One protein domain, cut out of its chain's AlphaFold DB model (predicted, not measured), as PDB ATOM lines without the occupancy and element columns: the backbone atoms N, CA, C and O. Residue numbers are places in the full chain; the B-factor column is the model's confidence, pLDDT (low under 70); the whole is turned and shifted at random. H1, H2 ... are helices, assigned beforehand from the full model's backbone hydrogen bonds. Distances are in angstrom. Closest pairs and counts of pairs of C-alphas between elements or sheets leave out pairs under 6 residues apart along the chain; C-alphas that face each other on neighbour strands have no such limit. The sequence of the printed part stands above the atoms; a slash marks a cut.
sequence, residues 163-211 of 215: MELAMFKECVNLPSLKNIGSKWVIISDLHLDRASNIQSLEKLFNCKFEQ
ATOM      1  N   MET A 163       7.344  -7.920  21.224       77.25
ATOM      2  CA  MET A 163       7.307  -8.260  22.647       77.25
ATOM      3  C   MET A 163       8.393  -7.520  23.434       77.25
ATOM      4  O   MET A 163       8.090  -6.917  24.457       77.25
ATOM      5  N   GLU A 164       9.624  -7.463  22.921       77.19
ATOM      6  CA  GLU A 164      10.706  -6.676  23.535       77.19
ATOM      7  C   GLU A 164      10.374  -5.179  23.554       77.19
ATOM      8  O   GLU A 164      10.588  -4.505  24.556       77.19
ATOM      9  N   LEU A 165       9.785  -4.648  22.476       76.56
ATOM     10  CA  LEU A 165       9.344  -3.250  22.425       76.56
ATOM     11  C   LEU A 165       8.224  -2.948  23.431       76.56
ATOM     12  O   LEU A 165       8.200  -1.857  24.006       76.56
ATOM     13  N   ALA A 166       7.301  -3.888  23.646       75.69
ATOM     14  CA  ALA A 166       6.276  -3.771  24.679       75.69
ATOM     15  C   ALA A 166       6.906  -3.765  26.078       75.69
ATOM     16  O   ALA A 166       6.608  -2.870  26.868       75.69
ATOM     17  N   MET A 167       7.858  -4.668  26.334       75.75
ATOM     18  CA  MET A 167       8.619  -4.687  27.585       75.75
ATOM     19  C   MET A 167       9.375  -3.374  27.808       75.75
ATOM     20  O   MET A 167       9.285  -2.812  28.889       75.75
ATOM     21  N   PHE A 168      10.051  -2.812  26.799       74.62
ATOM     22  CA  PHE A 168      10.734  -1.522  26.951       74.62
ATOM     23  C   PHE A 168       9.772  -0.381  27.291       74.62
ATOM     24  O   PHE A 168      10.099   0.452  28.134       74.62
ATOM     25  N   LYS A 169       8.577  -0.345  26.688       73.00
ATOM     26  CA  LYS A 169       7.550   0.647  27.049       73.00
ATOM     27  C   LYS A 169       7.124   0.524  28.512       73.00
ATOM     28  O   LYS A 169       6.928   1.544  29.165       73.00
ATOM     29  N   GLU A 170       6.998  -0.695  29.025       71.81
ATOM     30  CA  GLU A 170       6.694  -0.944  30.439       71.81
ATOM     31  C   GLU A 170       7.883  -0.598  31.345       71.81
ATOM     32  O   GLU A 170       7.708   0.038  32.383       71.81
ATOM     33  N   CYS A 171       9.105  -0.917  30.916       67.62
ATOM     34  CA  CYS A 171      10.333  -0.623  31.643       67.62
ATOM     35  C   CYS A 171      10.604   0.883  31.776       67.62
ATOM     36  O   CYS A 171      11.035   1.322  32.835       67.62
ATOM     37  N   VAL A 172      10.309   1.703  30.763       62.31
ATOM     38  CA  VAL A 172      10.440   3.176  30.856       62.31
ATOM     39  C   VAL A 172       9.529   3.766  31.947       62.31
ATOM     40  O   VAL A 172       9.836   4.817  32.513       62.31
ATOM     41  N   ASN A 173       8.446   3.072  32.308       61.44
ATOM     42  CA  ASN A 173       7.563   3.472  33.404       61.44
ATOM     43  C   ASN A 173       8.053   3.002  34.788       61.44
ATOM     44  O   ASN A 173       7.490   3.430  35.798       61.44
ATOM     45  N   LEU A 174       9.108   2.175  34.869       60.94
ATOM     46  CA  LEU A 174       9.704   1.761  36.139       60.94
ATOM     47  C   LEU A 174      10.491   2.926  36.770       60.94
ATOM     48  O   LEU A 174      11.396   3.482  36.140       60.94
ATOM     49  N   PRO A 175      10.230   3.270  38.045       58.06
ATOM     50  CA  PRO A 175      10.969   4.311  38.760       58.06
ATOM     51  C   PRO A 175      12.488   4.080  38.803       58.06
ATOM     52  O   PRO A 175      13.248   5.042  38.833       58.06
ATOM     53  N   SER A 176      12.932   2.818  38.764       56.41
ATOM     54  CA  SER A 176      14.347   2.426  38.783       56.41
ATOM     55  C   SER A 176      15.116   2.818  37.517       56.41
ATOM     56  O   SER A 176      16.323   3.032  37.584       56.41
ATOM     57  N   LEU A 177      14.431   2.962  36.377       55.56
ATOM     58  CA  LEU A 177      15.029   3.370  35.102       55.56
ATOM     59  C   LEU A 177      14.933   4.880  34.853       55.56
ATOM     60  O   LEU A 177      15.713   5.409  34.063       55.56
ATOM     61  N   LYS A 178      14.063   5.600  35.582       54.56
ATOM     62  CA  LYS A 178      13.981   7.076  35.532       54.56
ATOM     63  C   LYS A 178      15.294   7.770  35.919       54.56
ATOM     64  O   LYS A 178      15.509   8.907  35.511       54.56
ATOM     65  N   ASN A 179      16.162   7.082  36.662       51.94
ATOM     66  CA  ASN A 179      17.446   7.602  37.139       51.94
ATOM     67  C   ASN A 179      18.668   7.076  36.367       51.94
ATOM     68  O   ASN A 179      19.792   7.434  36.720       51.94
ATOM     69  N   ILE A 180      18.499   6.275  35.304       57.31
ATOM     70  CA  ILE A 180      19.615   6.003  34.386       57.31
ATOM     71  C   ILE A 180      19.788   7.250  33.521       57.31
ATOM     72  O   ILE A 180      19.138   7.419  32.491       57.31
ATOM     73  N   GLY A 181      20.623   8.170  34.004       58.44
ATOM     74  CA  GLY A 181      20.923   9.453  33.378       58.44
ATOM     75  C   GLY A 181      21.700   9.298  32.073       58.44
ATOM     76  O   GLY A 181      22.870   9.662  31.995       58.44
ATOM     77  N   SER A 182      21.055   8.778  31.034       68.56
ATOM     78  CA  SER A 182      21.588   8.793  29.677       68.56
ATOM     79  C   SER A 182      21.609  10.237  29.183       68.56
ATOM     80  O   SER A 182      20.575  10.814  28.845       68.56
ATOM     81  N   LYS A 183      22.796  10.850  29.173       74.12
ATOM     82  CA  LYS A 183      22.998  12.199  28.638       74.12
ATOM     83  C   LYS A 183      23.183  12.112  27.127       74.12
ATOM     84  O   LYS A 183      24.203  11.625  26.653       74.12
ATOM     85  N   TRP A 184      22.221  12.638  26.381       82.69
ATOM     86  CA  TRP A 184      22.335  12.805  24.935       82.69
ATOM     87  C   TRP A 184      22.832  14.215  24.625       82.69
ATOM     88  O   TRP A 184      22.351  15.194  25.196       82.69
ATOM     89  N   VAL A 185      23.816  14.322  23.737       83.88
ATOM     90  CA  VAL A 185      24.332  15.601  23.237       83.88
ATOM     91  C   VAL A 185      24.097  15.619  21.741       83.88
ATOM     92  O   VAL A 185      24.588  14.743  21.038       83.88
ATOM     93  N   ILE A 186      23.326  16.593  21.270       89.44
ATOM     94  CA  ILE A 186      23.008  16.760  19.853       89.44
ATOM     95  C   ILE A 186      23.685  18.047  19.393       89.44
ATOM     96  O   ILE A 186      23.481  19.100  19.993       89.44
ATOM     97  N   ILE A 187      24.510  17.944  18.356       90.25
ATOM     98  CA  ILE A 187      25.212  19.064  17.725       90.25
ATOM     99  C   ILE A 187      24.858  19.009  16.239       90.25
ATOM    100  O   ILE A 187      24.995  17.951  15.624       90.25
ATOM    101  N   SER A 188      24.394  20.120  15.672       93.31
ATOM    102  CA  SER A 188      24.158  20.272  14.232       93.31
ATOM    103  C   SER A 188      25.102  21.315  13.639       93.31
ATOM    104  O   SER A 188      25.729  22.078  14.376       93.31
ATOM    105  N   ASP A 189      25.218  21.322  12.307       90.69
ATOM    106  CA  ASP A 189      25.915  22.367  11.537       90.69
ATOM    107  C   ASP A 189      27.376  22.593  11.967       90.69
ATOM    108  O   ASP A 189      27.905  23.707  12.009       90.69
ATOM    109  N   LEU A 190      28.052  21.491  12.305       92.56
ATOM    110  CA  LEU A 190      29.427  21.506  12.778       92.56
ATOM    111  C   LEU A 190      30.417  21.574  11.610       92.56
ATOM    112  O   LEU A 190      30.850  20.562  11.060       92.56
ATOM    113  N   HIS A 191      30.799  22.794  11.256       94.75
ATOM    114  CA  HIS A 191      31.785  23.068  10.211       94.75
ATOM    115  C   HIS A 191      33.216  22.899  10.749       94.75
ATOM    116  O   HIS A 191      33.721  23.774  11.456       94.75
ATOM    117  N   LEU A 192      33.850  21.755  10.462       94.44
ATOM    118  CA  LEU A 192      35.178  21.380  10.984       94.44
ATOM    119  C   LEU A 192      36.353  22.103  10.302       94.44
ATOM    120  O   LEU A 192      37.475  22.060  10.793       94.44
ATOM    121  N   ASP A 193      36.098  22.792   9.196       95.75
ATOM    122  CA  ASP A 193      37.040  23.672   8.498       95.75
ATOM    123  C   ASP A 193      37.288  24.994   9.246       95.75
ATOM    124  O   ASP A 193      38.256  25.703   8.972       95.75
ATOM    125  N   ARG A 194      36.441  25.332  10.225       95.06
ATOM    126  CA  ARG A 194      36.591  26.538  11.044       95.06
ATOM    127  C   ARG A 194      37.340  26.222  12.332       95.06
ATOM    128  O   ARG A 194      36.796  25.584  13.232       95.06
ATOM    129  N   ALA A 195      38.545  26.770  12.477       93.19
ATOM    130  CA  ALA A 195      39.362  26.607  13.685       93.19
ATOM    131  C   ALA A 195      38.616  26.993  14.984       93.19
ATOM    132  O   ALA A 195      38.778  26.336  16.010       93.19
ATOM    133  N   SER A 196      37.729  27.995  14.939       93.38
ATOM    134  CA  SER A 196      36.886  28.398  16.076       93.38
ATOM    135  C   SER A 196      35.910  27.308  16.538       93.38
ATOM    136  O   SER A 196      35.615  27.203  17.730       93.38
ATOM    137  N   ASN A 197      35.405  26.490  15.609       94.25
ATOM    138  CA  ASN A 197      34.507  25.385  15.930       94.25
ATOM    139  C   ASN A 197      35.281  24.248  16.596       94.25
ATOM    140  O   ASN A 197      34.806  23.706  17.590       94.25
ATOM    141  N   ILE A 198      36.496  23.952  16.118       92.94
ATOM    142  CA  ILE A 198      37.386  22.959  16.739       92.94
ATOM    143  C   ILE A 198      37.707  23.352  18.183       92.94
ATOM    144  O   ILE A 198      37.460  22.571  19.096       92.94
ATOM    145  N   GLN A 199      38.115  24.602  18.413       92.12
ATOM    146  CA  GLN A 199      38.365  25.118  19.766       92.12
ATOM    147  C   GLN A 199      37.119  25.051  20.669       92.12
ATOM    148  O   GLN A 199      37.223  24.845  21.878       92.12
ATOM    149  N   SER A 200      35.921  25.236  20.106       90.81
ATOM    150  CA  SER A 200      34.666  25.154  20.866       90.81
ATOM    151  C   SER A 200      34.295  23.709  21.215       90.81
ATOM    152  O   SER A 200      33.808  23.461  22.318       90.81
ATOM    153  N   LEU A 201      34.566  22.750  20.323       91.94
ATOM    154  CA  LEU A 201      34.421  21.319  20.611       91.94
ATOM    155  C   LEU A 201      35.406  20.859  21.683       91.94
ATOM    156  O   LEU A 201      35.008  20.140  22.593       91.94
ATOM    157  N   GLU A 202      36.666  21.289  21.603       90.19
ATOM    158  CA  GLU A 202      37.685  20.971  22.609       90.19
ATOM    159  C   GLU A 202      37.241  21.439  23.996       90.19
ATOM    160  O   GLU A 202      37.247  20.657  24.945       90.19
ATOM    161  N   LYS A 203      36.740  22.676  24.108       89.44
ATOM    162  CA  LYS A 203      36.148  23.179  25.359       89.44
ATOM    163  C   LYS A 203      34.958  22.335  25.816       89.44
ATOM    164  O   LYS A 203      34.861  22.021  26.998       89.44
ATOM    165  N   LEU A 204      34.057  21.960  24.905       88.88
ATOM    166  CA  LEU A 204      32.890  21.138  25.233       88.88
ATOM    167  C   LEU A 204      33.294  19.764  25.787       88.88
ATOM    168  O   LEU A 204      32.691  19.304  26.759       88.88
ATOM    169  N   PHE A 205      34.291  19.116  25.182       87.06
ATOM    170  CA  PHE A 205      34.798  17.830  25.650       87.06
ATOM    171  C   PHE A 205      35.516  17.978  26.988       87.06
ATOM    172  O   PHE A 205      35.180  17.255  27.923       87.06
ATOM    173  N   ASN A 206      36.395  18.967  27.141       86.31
ATOM    174  CA  ASN A 206      37.110  19.187  28.399       86.31
ATOM    175  C   ASN A 206      36.136  19.454  29.563       86.31
ATOM    176  O   ASN A 206      36.223  18.795  30.594       86.31
ATOM    177  N   CYS A 207      35.097  20.275  29.363       77.44
ATOM    178  CA  CYS A 207      34.068  20.517  30.382       77.44
ATOM    179  C   CYS A 207      33.224  19.278  30.748       77.44
ATOM    180  O   CYS A 207      32.595  19.266  31.806       77.44
ATOM    181  N   LYS A 208      33.132  18.261  29.877       63.03
ATOM    182  CA  LYS A 208      32.339  17.042  30.130       63.03
ATOM    183  C   LYS A 208      33.163  15.847  30.603       63.03
ATOM    184  O   LYS A 208      32.586  14.964  31.235       63.03
ATOM    185  N   PHE A 209      34.462  15.817  30.321       54.12
ATOM    186  CA  PHE A 209      35.373  14.750  30.743       54.12
ATOM    187  C   PHE A 209      36.144  15.077  32.039       54.12
ATOM    188  O   PHE A 209      36.701  14.165  32.642       54.12
ATOM    189  N   GLU A 210      36.099  16.318  32.541       48.53
ATOM    190  CA  GLU A 210      36.676  16.724  33.842       48.53
ATOM    191  C   GLU A 210      35.781  16.457  35.077       48.53
ATOM    192  O   GLU A 210      36.010  17.007  36.151       48.53
ATOM    193  N   GLN A 211      34.798  15.553  34.989       48.25
ATOM    194  CA  GLN A 211      34.204  14.934  36.188       48.25
ATOM    195  C   GLN A 211      34.568  13.443  36.295       48.25
ATOM    196  O   GLN A 211      33.692  12.588  36.138       48.25
TER     197      GLN A 211
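What this domain is: This is residues 163 to 211 of the 215 residues of an uncharacterized protein of Theileria orientalis (UniProt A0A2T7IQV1). Two separate helices sit at the two ends of a long open link and have no contact with each other; the shape is a hook, in which the link from H1 runs across to the far end, turns round near residues 188 to 194, and H2 folds back from there. H1 and the first part of the link, residues 163 to 186, stick out free, and so do residues 202 to 211, of which 202 to 209 belong to H2. The printed part has 49 residues with two named helices, H1 then H2 along the chain, and no named strand; the class is all helix, with 25 residues in the helices. The whole is extended, with a radius of gyration of the C-alphas of 17.5 A, and flat, with spans of 47 by 25 by 11 A.

How they stand to each other: The longest helix is H2, residues 195 to 209. H1, residues 163 to 172, is apart from it, with no C-alpha of the one within 8 A of the other. A long link of 22 residues, 173 to 194, joins them. In H1 and H2 every O i to N i+4 pair is within hydrogen-bond range.

Where its parts are: H2 measures 21.2 A from C-alpha 195 at (39.362, 26.607, 13.685) to C-alpha 209 at (35.373, 14.750, 30.743). H1 measures 14.4 A and begins with C-alpha 163 at (7.307, -8.260, 22.647). In the link between them, C-alpha 184 is at (22.335, 12.805, 24.935).

The domain as a whole: The two C-alphas farthest apart, those of Met 163 and Ala 195, are 48.2 A apart. The printed part has no cut. The mean pLDDT of the printed part is 77.0, and residues 171 to 182 and 208 to 211 are under 70.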